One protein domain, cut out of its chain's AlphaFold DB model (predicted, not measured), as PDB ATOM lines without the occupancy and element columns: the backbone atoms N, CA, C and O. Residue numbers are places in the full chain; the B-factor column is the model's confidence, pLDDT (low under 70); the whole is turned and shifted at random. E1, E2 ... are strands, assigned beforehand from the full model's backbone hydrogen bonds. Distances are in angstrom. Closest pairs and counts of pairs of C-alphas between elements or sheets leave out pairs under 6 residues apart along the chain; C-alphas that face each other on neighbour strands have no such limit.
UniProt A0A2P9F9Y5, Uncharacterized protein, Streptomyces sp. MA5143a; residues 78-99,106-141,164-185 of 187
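What this domain is: This is residues 78 to 99, 106 to 141 and 164 to 185 of the 187 residues of an uncharacterized protein of Streptomyces sp. MA5143a (UniProt A0A2P9F9Y5). The chain is folded three times into a flat S of three strands, E1 E2 E3, then E4 E5 E6, then E7 E8 E9, and the three S shapes are stacked one on the next in register. Like strands of the three layers pair side by side, making three small parallel sheets that lie face to face in turn, in the orders E1 E4 E7, E2 E5 E8 and E3 E6 E9, while residues 106 to 117 arc round the outside with no named element. The printed part has 80 residues with nine named strands and no named helix; the class is all strand, though the strands hold 37 of the 80 residues, under half. It is compact, with a radius of gyration of the C-alphas of 11.2 A, and flat, spanning 35 by 25 by 11 A.

How they stand to each other: E1, residues 78 to 80, is an edge strand parallel to E4, residues 118 to 122, and N 78 and O 119 are 2.8 A apart, within hydrogen-bond range. E4 is parallel to E7, residues 165 to 169, with N 120 and O 166 at 2.8 A. In the next sheet E2, residues 85 to 87, is parallel to E5, residues 127 to 129, with N 128 and O 85 at 2.8 A, and E5 to E8, residues 174 to 176, with N 175 and O 127 at 2.8 A. In the last sheet E3, residues 91 to 95, is parallel to E6, residues 133 to 137, with N 94 and O 135 at 2.8 A, and E6 to E9, residues 180 to 184, with N 136 and O 182 at 2.8 A. The three form a stack of sheets, face to face in turn. The first two are 6.6 A centre to centre where they face each other; the closest C-alphas of E4 and E5, Ala 121 and Ala 128, are 5.2 A apart. The second and third are 9.1 A centre to centre where they face each other. E1 and E3 are apart.

Where its parts are: E1 begins at C-alpha 78 (173.266, 151.403, 168.752). E4 measures 12.8 A and E7 12.4 A from first to last C-alpha; E3 and E6 measure 10.6 A each, and E9 10.7 A. E1, E2, E5 and E8 have three residues each. E9 ends at C-alpha 184 (158.721, 143.437, 182.272).

The domain as a whole: The C-alphas of Thr 112 and Ser 141 are the two farthest apart, at 35.6 A. Residues 100 to 105 are not printed, with 19.8 A between C-alphas 99 and 106, and residues 142 to 163 are not printed, with 33.7 A between C-alphas 141 and 164. The links printed whole are tight. The mean pLDDT of the printed part is 78.6; it is under 70 at residues 97 to 99, 106 to 115 and 139 to 141.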
ATOM      1  N   ASP A  78     172.232 151.293 167.727       89.69
ATOM      2  CA  ASP A  78     173.266 151.403 168.752       89.69
ATOM      3  C   ASP A  78     172.779 150.794 170.071       89.69
ATOM      4  O   ASP A  78     171.678 151.089 170.537       89.69
ATOM      5  N   ALA A  79     173.596 149.936 170.675       85.62
ATOM      6  CA  ALA A  79     173.328 149.304 171.961       85.62
ATOM      7  C   ALA A  79     174.554 149.478 172.862       85.62
ATOM      8  O   ALA A  79     175.608 148.889 172.625       85.62
ATOM      9  N   SER A  80     174.402 150.274 173.914       87.12
ATOM     10  CA  SER A  80     175.458 150.612 174.860       87.12
ATOM     11  C   SER A  80     175.017 150.287 176.285       87.12
ATOM     12  O   SER A  80     174.009 150.789 176.775       87.12
ATOM     13  N   GLY A  81     175.779 149.434 176.968       84.94
ATOM     14  CA  GLY A  81     175.492 148.985 178.333       84.94
ATOM     15  C   GLY A  81     175.446 147.462 178.466       84.94
ATOM     16  O   GLY A  81     175.246 146.732 177.497       84.94
ATOM     17  N   ALA A  82     175.655 146.963 179.686       80.75
ATOM     18  CA  ALA A  82     175.595 145.529 179.964       80.75
ATOM     19  C   ALA A  82     174.173 145.002 179.716       80.75
ATOM     20  O   ALA A  82     173.229 145.475 180.343       80.75
ATOM     21  N   GLY A  83     174.019 144.049 178.795       81.81
ATOM     22  CA  GLY A  83     172.709 143.513 178.420       81.81
ATOM     23  C   GLY A  83     171.832 144.491 177.629       81.81
ATOM     24  O   GLY A  83     170.624 144.307 177.610       81.81
ATOM     25  N   ALA A  84     172.382 145.537 177.008       85.94
ATOM     26  CA  ALA A  84     171.597 146.401 176.126       85.94
ATOM     27  C   ALA A  84     171.228 145.676 174.814       85.94
ATOM     28  O   ALA A  84     172.063 144.991 174.223       85.94
ATOM     29  N   ILE A  85     169.989 145.840 174.342       85.81
ATOM     30  CA  ILE A  85     169.458 145.248 173.107       85.81
ATOM     31  C   ILE A  85     168.867 146.367 172.253       85.81
ATOM     32  O   ILE A  85     167.917 147.019 172.669       85.81
ATOM     33  N   ALA A  86     169.385 146.564 171.041       89.19
ATOM     34  CA  ALA A  86     168.804 147.468 170.053       89.19
ATOM     35  C   ALA A  86     168.521 146.702 168.756       89.19
ATOM     36  O   ALA A  86     169.401 146.020 168.231       89.19
ATOM     37  N   ALA A  87     167.302 146.808 168.234       85.50
ATOM     38  CA  ALA A  87     166.902 146.173 166.984       85.50
ATOM     39  C   ALA A  87     166.303 147.207 166.036       85.50
ATOM     40  O   ALA A  87     165.328 147.859 166.380       85.50
ATOM     41  N   GLY A  88     166.822 147.309 164.813       83.50
ATOM     42  CA  GLY A  88     166.277 148.209 163.785       83.50
ATOM     43  C   GLY A  88     164.874 147.842 163.285       83.50
ATOM     44  O   GLY A  88     164.294 148.609 162.534       83.50
ATOM     45  N   GLY A  89     164.329 146.685 163.676       82.31
ATOM     46  CA  GLY A  89     163.023 146.179 163.245       82.31
ATOM     47  C   GLY A  89     162.233 145.559 164.399       82.31
ATOM     48  O   GLY A  89     162.306 146.033 165.532       82.31
ATOM     49  N   ASN A  90     161.475 144.498 164.112       84.25
ATOM     50  CA  ASN A  90     160.627 143.833 165.103       84.25
ATOM     51  C   ASN A  90     161.449 142.903 166.012       84.25
ATOM     52  O   ASN A  90     162.286 142.136 165.531       84.25
ATOM     53  N   ILE A  91     161.162 142.919 167.311       81.44
ATOM     54  CA  ILE A  91     161.688 141.974 168.300       81.44
ATOM     55  C   ILE A  91     160.597 140.947 168.607       81.44
ATOM     56  O   ILE A  91     159.516 141.311 169.050       81.44
ATOM     57  N   GLY A  92     160.877 139.656 168.414       82.56
ATOM     58  CA  GLY A  92     159.971 138.582 168.845       82.56
ATOM     59  C   GLY A  92     160.018 138.365 170.358       82.56
ATOM     60  O   GLY A  92     159.022 138.533 171.060       82.56
ATOM     61  N   SER A  93     161.206 138.033 170.862       81.25
ATOM     62  CA  SER A  93     161.482 137.886 172.289       81.25
ATOM     63  C   SER A  93     162.871 138.419 172.614       81.25
ATOM     64  O   SER A  93     163.828 138.117 171.901       81.25
ATOM     65  N   ALA A  94     162.979 139.214 173.674       83.12
ATOM     66  CA  ALA A  94     164.235 139.733 174.191       83.12
ATOM     67  C   ALA A  94     164.269 139.633 175.720       83.12
ATOM     68  O   ALA A  94     163.334 140.043 176.407       83.12
ATOM     69  N   SER A  95     165.374 139.123 176.260       85.00
ATOM     70  CA  SER A  95     165.661 139.148 177.692       85.00
ATOM     71  C   SER A  95     167.105 139.583 177.909       85.00
ATOM     72  O   SER A  95     168.011 139.022 177.295       85.00
ATOM     73  N   THR A  96     167.327 140.583 178.761       80.06
ATOM     74  CA  THR A  96     168.672 141.130 179.027       80.06
ATOM     75  C   THR A  96     169.397 140.429 180.178       80.06
ATOM     76  O   THR A  96     170.513 140.808 180.533       80.06
ATOM     77  N   GLY A  97     168.792 139.373 180.727       65.50
ATOM     78  CA  GLY A  97     169.355 138.582 181.811       65.50
ATOM     79  C   GLY A  97     168.791 138.951 183.182       65.50
ATOM     80  O   GLY A  97     168.749 140.099 183.606       65.50
ATOM     81  N   GLY A  98     168.360 137.910 183.880       63.09
ATOM     82  CA  GLY A  98     167.751 137.884 185.203       63.09
ATOM     83  C   GLY A  98     167.092 136.513 185.293       63.09
ATOM     84  O   GLY A  98     166.473 136.102 184.322       63.09
ATOM     85  N   GLY A  99     167.276 135.756 186.374       54.53
ATOM     86  CA  GLY A  99     166.871 134.338 186.459       54.53
ATOM     87  C   GLY A  99     165.367 134.043 186.310       54.53
ATOM     88  O   GLY A  99     164.941 132.930 186.597       54.53
ATOM     89  N   THR A 106     154.612 135.400 172.792       53.81
ATOM     90  CA  THR A 106     153.532 135.598 171.833       53.81
ATOM     91  C   THR A 106     154.170 135.963 170.500       53.81
ATOM     92  O   THR A 106     155.066 136.805 170.434       53.81
ATOM     93  N   VAL A 107     153.761 135.284 169.427       54.47
ATOM     94  CA  VAL A 107     154.226 135.623 168.079       54.47
ATOM     95  C   VAL A 107     153.714 137.034 167.780       54.47
ATOM     96  O   VAL A 107     152.494 137.216 167.750       54.47
ATOM     97  N   PRO A 108     154.589 138.043 167.596       55.16
ATOM     98  CA  PRO A 108     154.119 139.365 167.224       55.16
ATOM     99  C   PRO A 108     153.411 139.259 165.874       55.16
ATOM    100  O   PRO A 108     153.920 138.631 164.940       55.16
ATOM    101  N   THR A 109     152.239 139.877 165.756       57.84
ATOM    102  CA  THR A 109     151.606 140.064 164.452       57.84
ATOM    103  C   THR A 109     152.581 140.812 163.538       57.84
ATOM    104  O   THR A 109     153.171 141.804 163.983       57.84
ATOM    105  N   PRO A 110     152.789 140.353 162.289       57.28
ATOM    106  CA  PRO A 110     153.659 141.037 161.343       57.28
ATOM    107  C   PRO A 110     153.249 142.505 161.221       57.28
ATOM    108  O   PRO A 110     152.141 142.812 160.788       57.28
ATOM    109  N   SER A 111     154.135 143.407 161.638       60.06
ATOM    110  CA  SER A 111     153.918 144.839 161.468       60.06
ATOM    111  C   SER A 111     154.234 145.232 160.036       60.06
ATOM    112  O   SER A 111     155.293 144.875 159.519       60.06
ATOM    113  N   THR A 112     153.342 145.995 159.413       60.41
ATOM    114  CA  THR A 112     153.625 146.719 158.167       60.41
ATOM    115  C   THR A 112     154.230 148.100 158.433       60.41
ATOM    116  O   THR A 112     154.474 148.847 157.486       60.41
ATOM    117  N   ALA A 113     154.464 148.457 159.702       62.75
ATOM    118  CA  ALA A 113     155.040 149.739 160.073       62.75
ATOM    119  C   ALA A 113     156.462 149.884 159.519       62.75
ATOM    120  O   ALA A 113     157.283 148.965 159.587       62.75
ATOM    121  N   THR A 114     156.751 151.067 158.982       66.00
ATOM    122  CA  THR A 114     158.085 151.424 158.508       66.00
ATOM    123  C   THR A 114     159.073 151.352 159.677       66.00
ATOM    124  O   THR A 114     158.825 151.985 160.703       66.00
ATOM    125  N   PRO A 115     160.191 150.617 159.545       65.56
ATOM    126  CA  PRO A 115     161.214 150.564 160.582       65.56
ATOM    127  C   PRO A 115     161.759 151.954 160.936       65.56
ATOM    128  O   PRO A 115     161.939 152.798 160.052       65.56
ATOM    129  N   ALA A 116     162.050 152.182 162.219       72.00
ATOM    130  CA  ALA A 116     162.649 153.425 162.699       72.00
ATOM    131  C   ALA A 116     163.970 153.763 161.978       72.00
ATOM    132  O   ALA A 116     164.785 152.888 161.675       72.00
ATOM    133  N   ALA A 117     164.220 155.057 161.764       78.06
ATOM    134  CA  ALA A 117     165.452 155.549 161.142       78.06
ATOM    135  C   ALA A 117     166.639 155.616 162.116       78.06
ATOM    136  O   ALA A 117     167.739 156.002 161.735       78.06
ATOM    137  N   GLY A 118     166.444 155.233 163.372       83.12
ATOM    138  CA  GLY A 118     167.511 155.060 164.346       83.12
ATOM    139  C   GLY A 118     166.973 154.363 165.582       83.12
ATOM    140  O   GLY A 118     165.825 154.587 165.962       83.12
ATOM    141  N   VAL A 119     167.777 153.505 166.195       87.12
ATOM    142  CA  VAL A 119     167.403 152.772 167.405       87.12
ATOM    143  C   VAL A 119     168.583 152.791 168.360       87.12
ATOM    144  O   VAL A 119     169.638 152.261 168.036       87.12
ATOM    145  N   THR A 120     168.419 153.384 169.533       88.94
ATOM    146  CA  THR A 120     169.471 153.499 170.545       88.94
ATOM    147  C   THR A 120     168.991 152.888 171.856       88.94
ATOM    148  O   THR A 120     168.015 153.353 172.435       88.94
ATOM    149  N   ALA A 121     169.678 151.871 172.363       87.06
ATOM    150  CA  ALA A 121     169.489 151.355 173.716       87.06
ATOM    151  C   ALA A 121     170.724 151.708 174.548       87.06
ATOM    152  O   ALA A 121     171.797 151.166 174.312       87.06
ATOM    153  N   SER A 122     170.590 152.627 175.501       86.75
ATOM    154  CA  SER A 122     171.694 153.112 176.332       86.75
ATOM    155  C   SER A 122     171.385 152.905 177.811       86.75
ATOM    156  O   SER A 122     170.576 153.623 178.395       86.75
ATOM    157  N   GLY A 123     172.030 151.922 178.431       82.81
ATOM    158  CA  GLY A 123     171.860 151.582 179.843       82.81
ATOM    159  C   GLY A 123     171.935 150.081 180.109       82.81
ATOM    160  O   GLY A 123     171.765 149.254 179.215       82.81
ATOM    161  N   ALA A 124     172.205 149.709 181.364       82.19
ATOM    162  CA  ALA A 124     172.240 148.304 181.765       82.19
ATOM    163  C   ALA A 124     170.847 147.675 181.618       82.19
ATOM    164  O   ALA A 124     169.894 148.132 182.248       82.19
ATOM    165  N   GLY A 125     170.720 146.648 180.783       82.69
ATOM    166  CA  GLY A 125     169.450 145.997 180.487       82.69
ATOM    167  C   GLY A 125     168.465 146.848 179.684       82.69
ATOM    168  O   GLY A 125     167.270 146.611 179.793       82.69
ATOM    169  N   ALA A 126     168.918 147.851 178.927       86.69
ATOM    170  CA  ALA A 126     168.034 148.634 178.061       86.69
ATOM    171  C   ALA A 126     167.590 147.830 176.819       86.69
ATOM    172  O   ALA A 126     168.393 147.106 176.239       86.69
ATOM    173  N   ILE A 127     166.339 147.976 176.376       86.06
ATOM    174  CA  ILE A 127     165.789 147.336 175.169       86.06
ATOM    175  C   ILE A 127     165.166 148.412 174.273       86.06
ATOM    176  O   ILE A 127     164.263 149.120 174.706       86.06
ATOM    177  N   ALA A 128     165.598 148.518 173.019       88.50
ATOM    178  CA  ALA A 128     165.018 149.408 172.020       88.50
ATOM    179  C   ALA A 128     164.688 148.644 170.727       88.50
ATOM    180  O   ALA A 128     165.531 147.919 170.198       88.50
ATOM    181  N   ALA A 129     163.480 148.819 170.190       86.62
ATOM    182  CA  ALA A 129     163.059 148.242 168.913       86.62
ATOM    183  C   ALA A 129     162.572 149.324 167.954       86.62
ATOM    184  O   ALA A 129     161.761 150.160 168.327       86.62
ATOM    185  N   GLY A 130     163.013 149.282 166.703       85.12
ATOM    186  CA  GLY A 130     162.544 150.169 165.642       85.12
ATOM    187  C   GLY A 130     161.159 149.804 165.108       85.12
ATOM    188  O   GLY A 130     160.568 150.603 164.390       85.12
ATOM    189  N   GLY A 131     160.652 148.617 165.449       83.00
ATOM    190  CA  GLY A 131     159.304 148.144 165.141       83.00
ATOM    191  C   GLY A 131     158.600 147.595 166.384       83.00
ATOM    192  O   GLY A 131     158.757 148.136 167.479       83.00
ATOM    193  N   ASN A 132     157.828 146.522 166.222       85.50
ATOM    194  CA  ASN A 132     157.046 145.930 167.314       85.50
ATOM    195  C   ASN A 132     157.923 145.080 168.245       85.50
ATOM    196  O   ASN A 132     158.857 144.418 167.791       85.50
ATOM    197  N   ILE A 133     157.574 145.025 169.529       81.44
ATOM    198  CA  ILE A 133     158.138 144.101 170.518       81.44
ATOM    199  C   ILE A 133     157.067 143.078 170.892       81.44
ATOM    200  O   ILE A 133     156.027 143.449 171.419       81.44
ATOM    201  N   GLY A 134     157.320 141.788 170.675       83.38
ATOM    202  CA  GLY A 134     156.465 140.705 171.164       83.38
ATOM    203  C   GLY A 134     156.588 140.563 172.679       83.38
ATOM    204  O   GLY A 134     155.669 140.900 173.419       83.38
ATOM    205  N   THR A 135     157.760 140.124 173.146       80.56
ATOM    206  CA  THR A 135     158.083 139.991 174.576       80.56
ATOM    207  C   THR A 135     159.440 140.617 174.906       80.56
ATOM    208  O   THR A 135     160.432 140.358 174.227       80.56
ATOM    209  N   ALA A 136     159.502 141.435 175.956       82.94
ATOM    210  CA  ALA A 136     160.725 142.051 176.464       82.94
ATOM    211  C   ALA A 136     160.818 141.907 177.992       82.94
ATOM    212  O   ALA A 136     159.860 142.192 178.708       82.94
ATOM    213  N   SER A 137     161.972 141.493 178.512       83.81
ATOM    214  CA  SER A 137     162.229 141.447 179.955       83.81
ATOM    215  C   SER A 137     163.629 141.953 180.278       83.81
ATOM    216  O   SER A 137     164.611 141.432 179.755       83.81
ATOM    217  N   THR A 138     163.736 142.948 181.159       80.19
ATOM    218  CA  THR A 138     165.036 143.518 181.543       80.19
ATOM    219  C   THR A 138     165.634 142.905 182.812       80.19
ATOM    220  O   THR A 138     166.683 143.345 183.280       80.19
ATOM    221  N   GLY A 139     164.975 141.869 183.343       66.25
ATOM    222  CA  GLY A 139     165.419 141.111 184.505       66.25
ATOM    223  C   GLY A 139     165.275 141.862 185.833       66.25
ATOM    224  O   GLY A 139     165.834 142.933 186.051       66.25
ATOM    225  N   GLY A 140     164.577 141.235 186.777       60.88
ATOM    226  CA  GLY A 140     164.551 141.594 188.195       60.88
ATOM    227  C   GLY A 140     164.358 140.330 189.017       60.88
ATOM    228  O   GLY A 140     163.914 139.309 188.484       60.88
ATOM    229  N   SER A 141     164.753 140.363 190.288       44.28
ATOM    230  CA  SER A 141     164.489 139.267 191.221       44.28
ATOM    231  C   SER A 141     163.005 138.921 191.188       44.28
ATOM    232  O   SER A 141     162.163 139.798 191.326       44.28
ATOM    233  N   ALA A 164     161.483 158.571 162.330       75.69
ATOM    234  CA  ALA A 164     161.564 158.636 163.789       75.69
ATOM    235  C   ALA A 164     162.710 157.768 164.341       75.69
ATOM    236  O   ALA A 164     162.973 156.672 163.834       75.69
ATOM    237  N   SER A 165     163.380 158.254 165.388       80.81
ATOM    238  CA  SER A 165     164.358 157.498 166.168       80.81
ATOM    239  C   SER A 165     163.732 156.971 167.462       80.81
ATOM    240  O   SER A 165     162.920 157.643 168.097       80.81
ATOM    241  N   VAL A 166     164.108 155.756 167.858       86.00
ATOM    242  CA  VAL A 166     163.667 155.105 169.097       86.00
ATOM    243  C   VAL A 166     164.841 155.075 170.061       86.00
ATOM    244  O   VAL A 166     165.889 154.534 169.724       86.00
ATOM    245  N   ALA A 167     164.682 155.634 171.260       87.81
ATOM    246  CA  ALA A 167     165.733 155.644 172.271       87.81
ATOM    247  C   ALA A 167     165.227 155.087 173.609       87.81
ATOM    248  O   ALA A 167     164.296 155.632 174.197       87.81
ATOM    249  N   ALA A 168     165.864 154.027 174.106       86.12
ATOM    250  CA  ALA A 168     165.712 153.541 175.474       86.12
ATOM    251  C   ALA A 168     166.939 153.968 176.281       86.12
ATOM    252  O   ALA A 168     167.985 153.328 176.205       86.12
ATOM    253  N   THR A 169     166.818 155.054 177.044       85.69
ATOM    254  CA  THR A 169     167.912 155.572 177.879       85.69
ATOM    255  C   THR A 169     167.638 155.266 179.348       85.69
ATOM    256  O   THR A 169     166.542 155.521 179.845       85.69
ATOM    257  N   GLY A 170     168.628 154.723 180.050       85.31
ATOM    258  CA  GLY A 170     168.555 154.365 181.464       85.31
ATOM    259  C   GLY A 170     168.609 152.854 181.727       85.31
ATOM    260  O   GLY A 170     168.453 152.038 180.815       85.31
ATOM    261  N   PRO A 171     168.888 152.457 182.981       79.62
ATOM    262  CA  PRO A 171     168.901 151.056 183.366       79.62
ATOM    263  C   PRO A 171     167.493 150.465 183.261       79.62
ATOM    264  O   PRO A 171     166.533 151.061 183.747       79.62
ATOM    265  N   ARG A 172     167.382 149.276 182.661       81.94
ATOM    266  CA  ARG A 172     166.131 148.519 182.502       81.94
ATOM    267  C   ARG A 172     165.040 149.231 181.688       81.94
ATOM    268  O   ARG A 172     163.875 148.846 181.777       81.94
ATOM    269  N   SER A 173     165.400 150.229 180.882       85.56
ATOM    270  CA  SER A 173     164.468 150.960 180.016       85.56
ATOM    271  C   SER A 173     164.028 150.124 178.810       85.56
ATOM    272  O   SER A 173     164.839 149.408 178.232       85.56
ATOM    273  N   ILE A 174     162.763 150.238 178.391       85.50
ATOM    274  CA  ILE A 174     162.214 149.565 177.200       85.50
ATOM    275  C   ILE A 174     161.570 150.619 176.291       85.50
ATOM    276  O   ILE A 174     160.741 151.396 176.761       85.50
ATOM    277  N   ALA A 175     161.928 150.644 175.006       86.50
ATOM    278  CA  ALA A 175     161.331 151.512 173.994       86.50
ATOM    279  C   ALA A 175     161.009 150.723 172.717       86.50
ATOM    280  O   ALA A 175     161.819 149.922 172.252       86.50
ATOM    281  N   ALA A 176     159.846 150.971 172.124       83.62
ATOM    282  CA  ALA A 176     159.460 150.415 170.833       83.62
ATOM    283  C   ALA A 176     158.989 151.532 169.910       83.62
ATOM    284  O   ALA A 176     158.312 152.461 170.346       83.62
ATOM    285  N   GLY A 177     159.356 151.429 168.636       82.88
ATOM    286  CA  GLY A 177     158.770 152.227 167.575       82.88
ATOM    287  C   GLY A 177     157.341 151.777 167.295       82.88
ATOM    288  O   GLY A 177     156.500 152.600 166.991       82.88
ATOM    289  N   GLY A 178     157.034 150.489 167.423       81.12
ATOM    290  CA  GLY A 178     155.681 149.967 167.238       81.12
ATOM    291  C   GLY A 178     155.010 149.539 168.540       81.12
ATOM    292  O   GLY A 178     155.288 150.066 169.616       81.12
ATOM    293  N   ASP A 179     154.139 148.540 168.434       81.88
ATOM    294  CA  ASP A 179     153.412 147.993 169.580       81.88
ATOM    295  C   ASP A 179     154.319 147.159 170.492       81.88
ATOM    296  O   ASP A 179     155.242 146.483 170.029       81.88
ATOM    297  N   ILE A 180     154.012 147.147 171.791       79.06
ATOM    298  CA  ILE A 180     154.645 146.273 172.784       79.06
ATOM    299  C   ILE A 180     153.603 145.266 173.272       79.06
ATOM    300  O   ILE A 180     152.619 145.651 173.898       79.06
ATOM    301  N   GLY A 181     153.827 143.979 173.004       81.88
ATOM    302  CA  GLY A 181     152.955 142.891 173.443       81.88
ATOM    303  C   GLY A 181     153.076 142.620 174.941       81.88
ATOM    304  O   GLY A 181     152.080 142.588 175.659       81.88
ATOM    305  N   SER A 182     154.293 142.422 175.444       79.19
ATOM    306  CA  SER A 182     154.561 142.271 176.879       79.19
ATOM    307  C   SER A 182     155.947 142.793 177.233       79.19
ATOM    308  O   SER A 182     156.937 142.424 176.603       79.19
ATOM    309  N   ALA A 183     156.024 143.619 178.271       78.81
ATOM    310  CA  ALA A 183     157.267 144.176 178.787       78.81
ATOM    311  C   ALA A 183     157.337 144.001 180.309       78.81
ATOM    312  O   ALA A 183     156.368 144.271 181.012       78.81
ATOM    313  N   SER A 184     158.482 143.561 180.831       81.94
ATOM    314  CA  SER A 184     158.721 143.437 182.272       81.94
ATOM    315  C   SER A 184     160.061 144.055 182.640       81.94
ATOM    316  O   SER A 184     161.105 143.609 182.165       81.94
ATOM    317  N   THR A 185     160.037 145.072 183.502       75.81
ATOM    318  CA  THR A 185     161.250 145.772 183.941       75.81
ATOM    319  C   THR A 185     161.861 145.230 185.231       75.81
ATOM    320  O   THR A 185     162.872 145.757 185.678       75.81
TER     321      THR A 185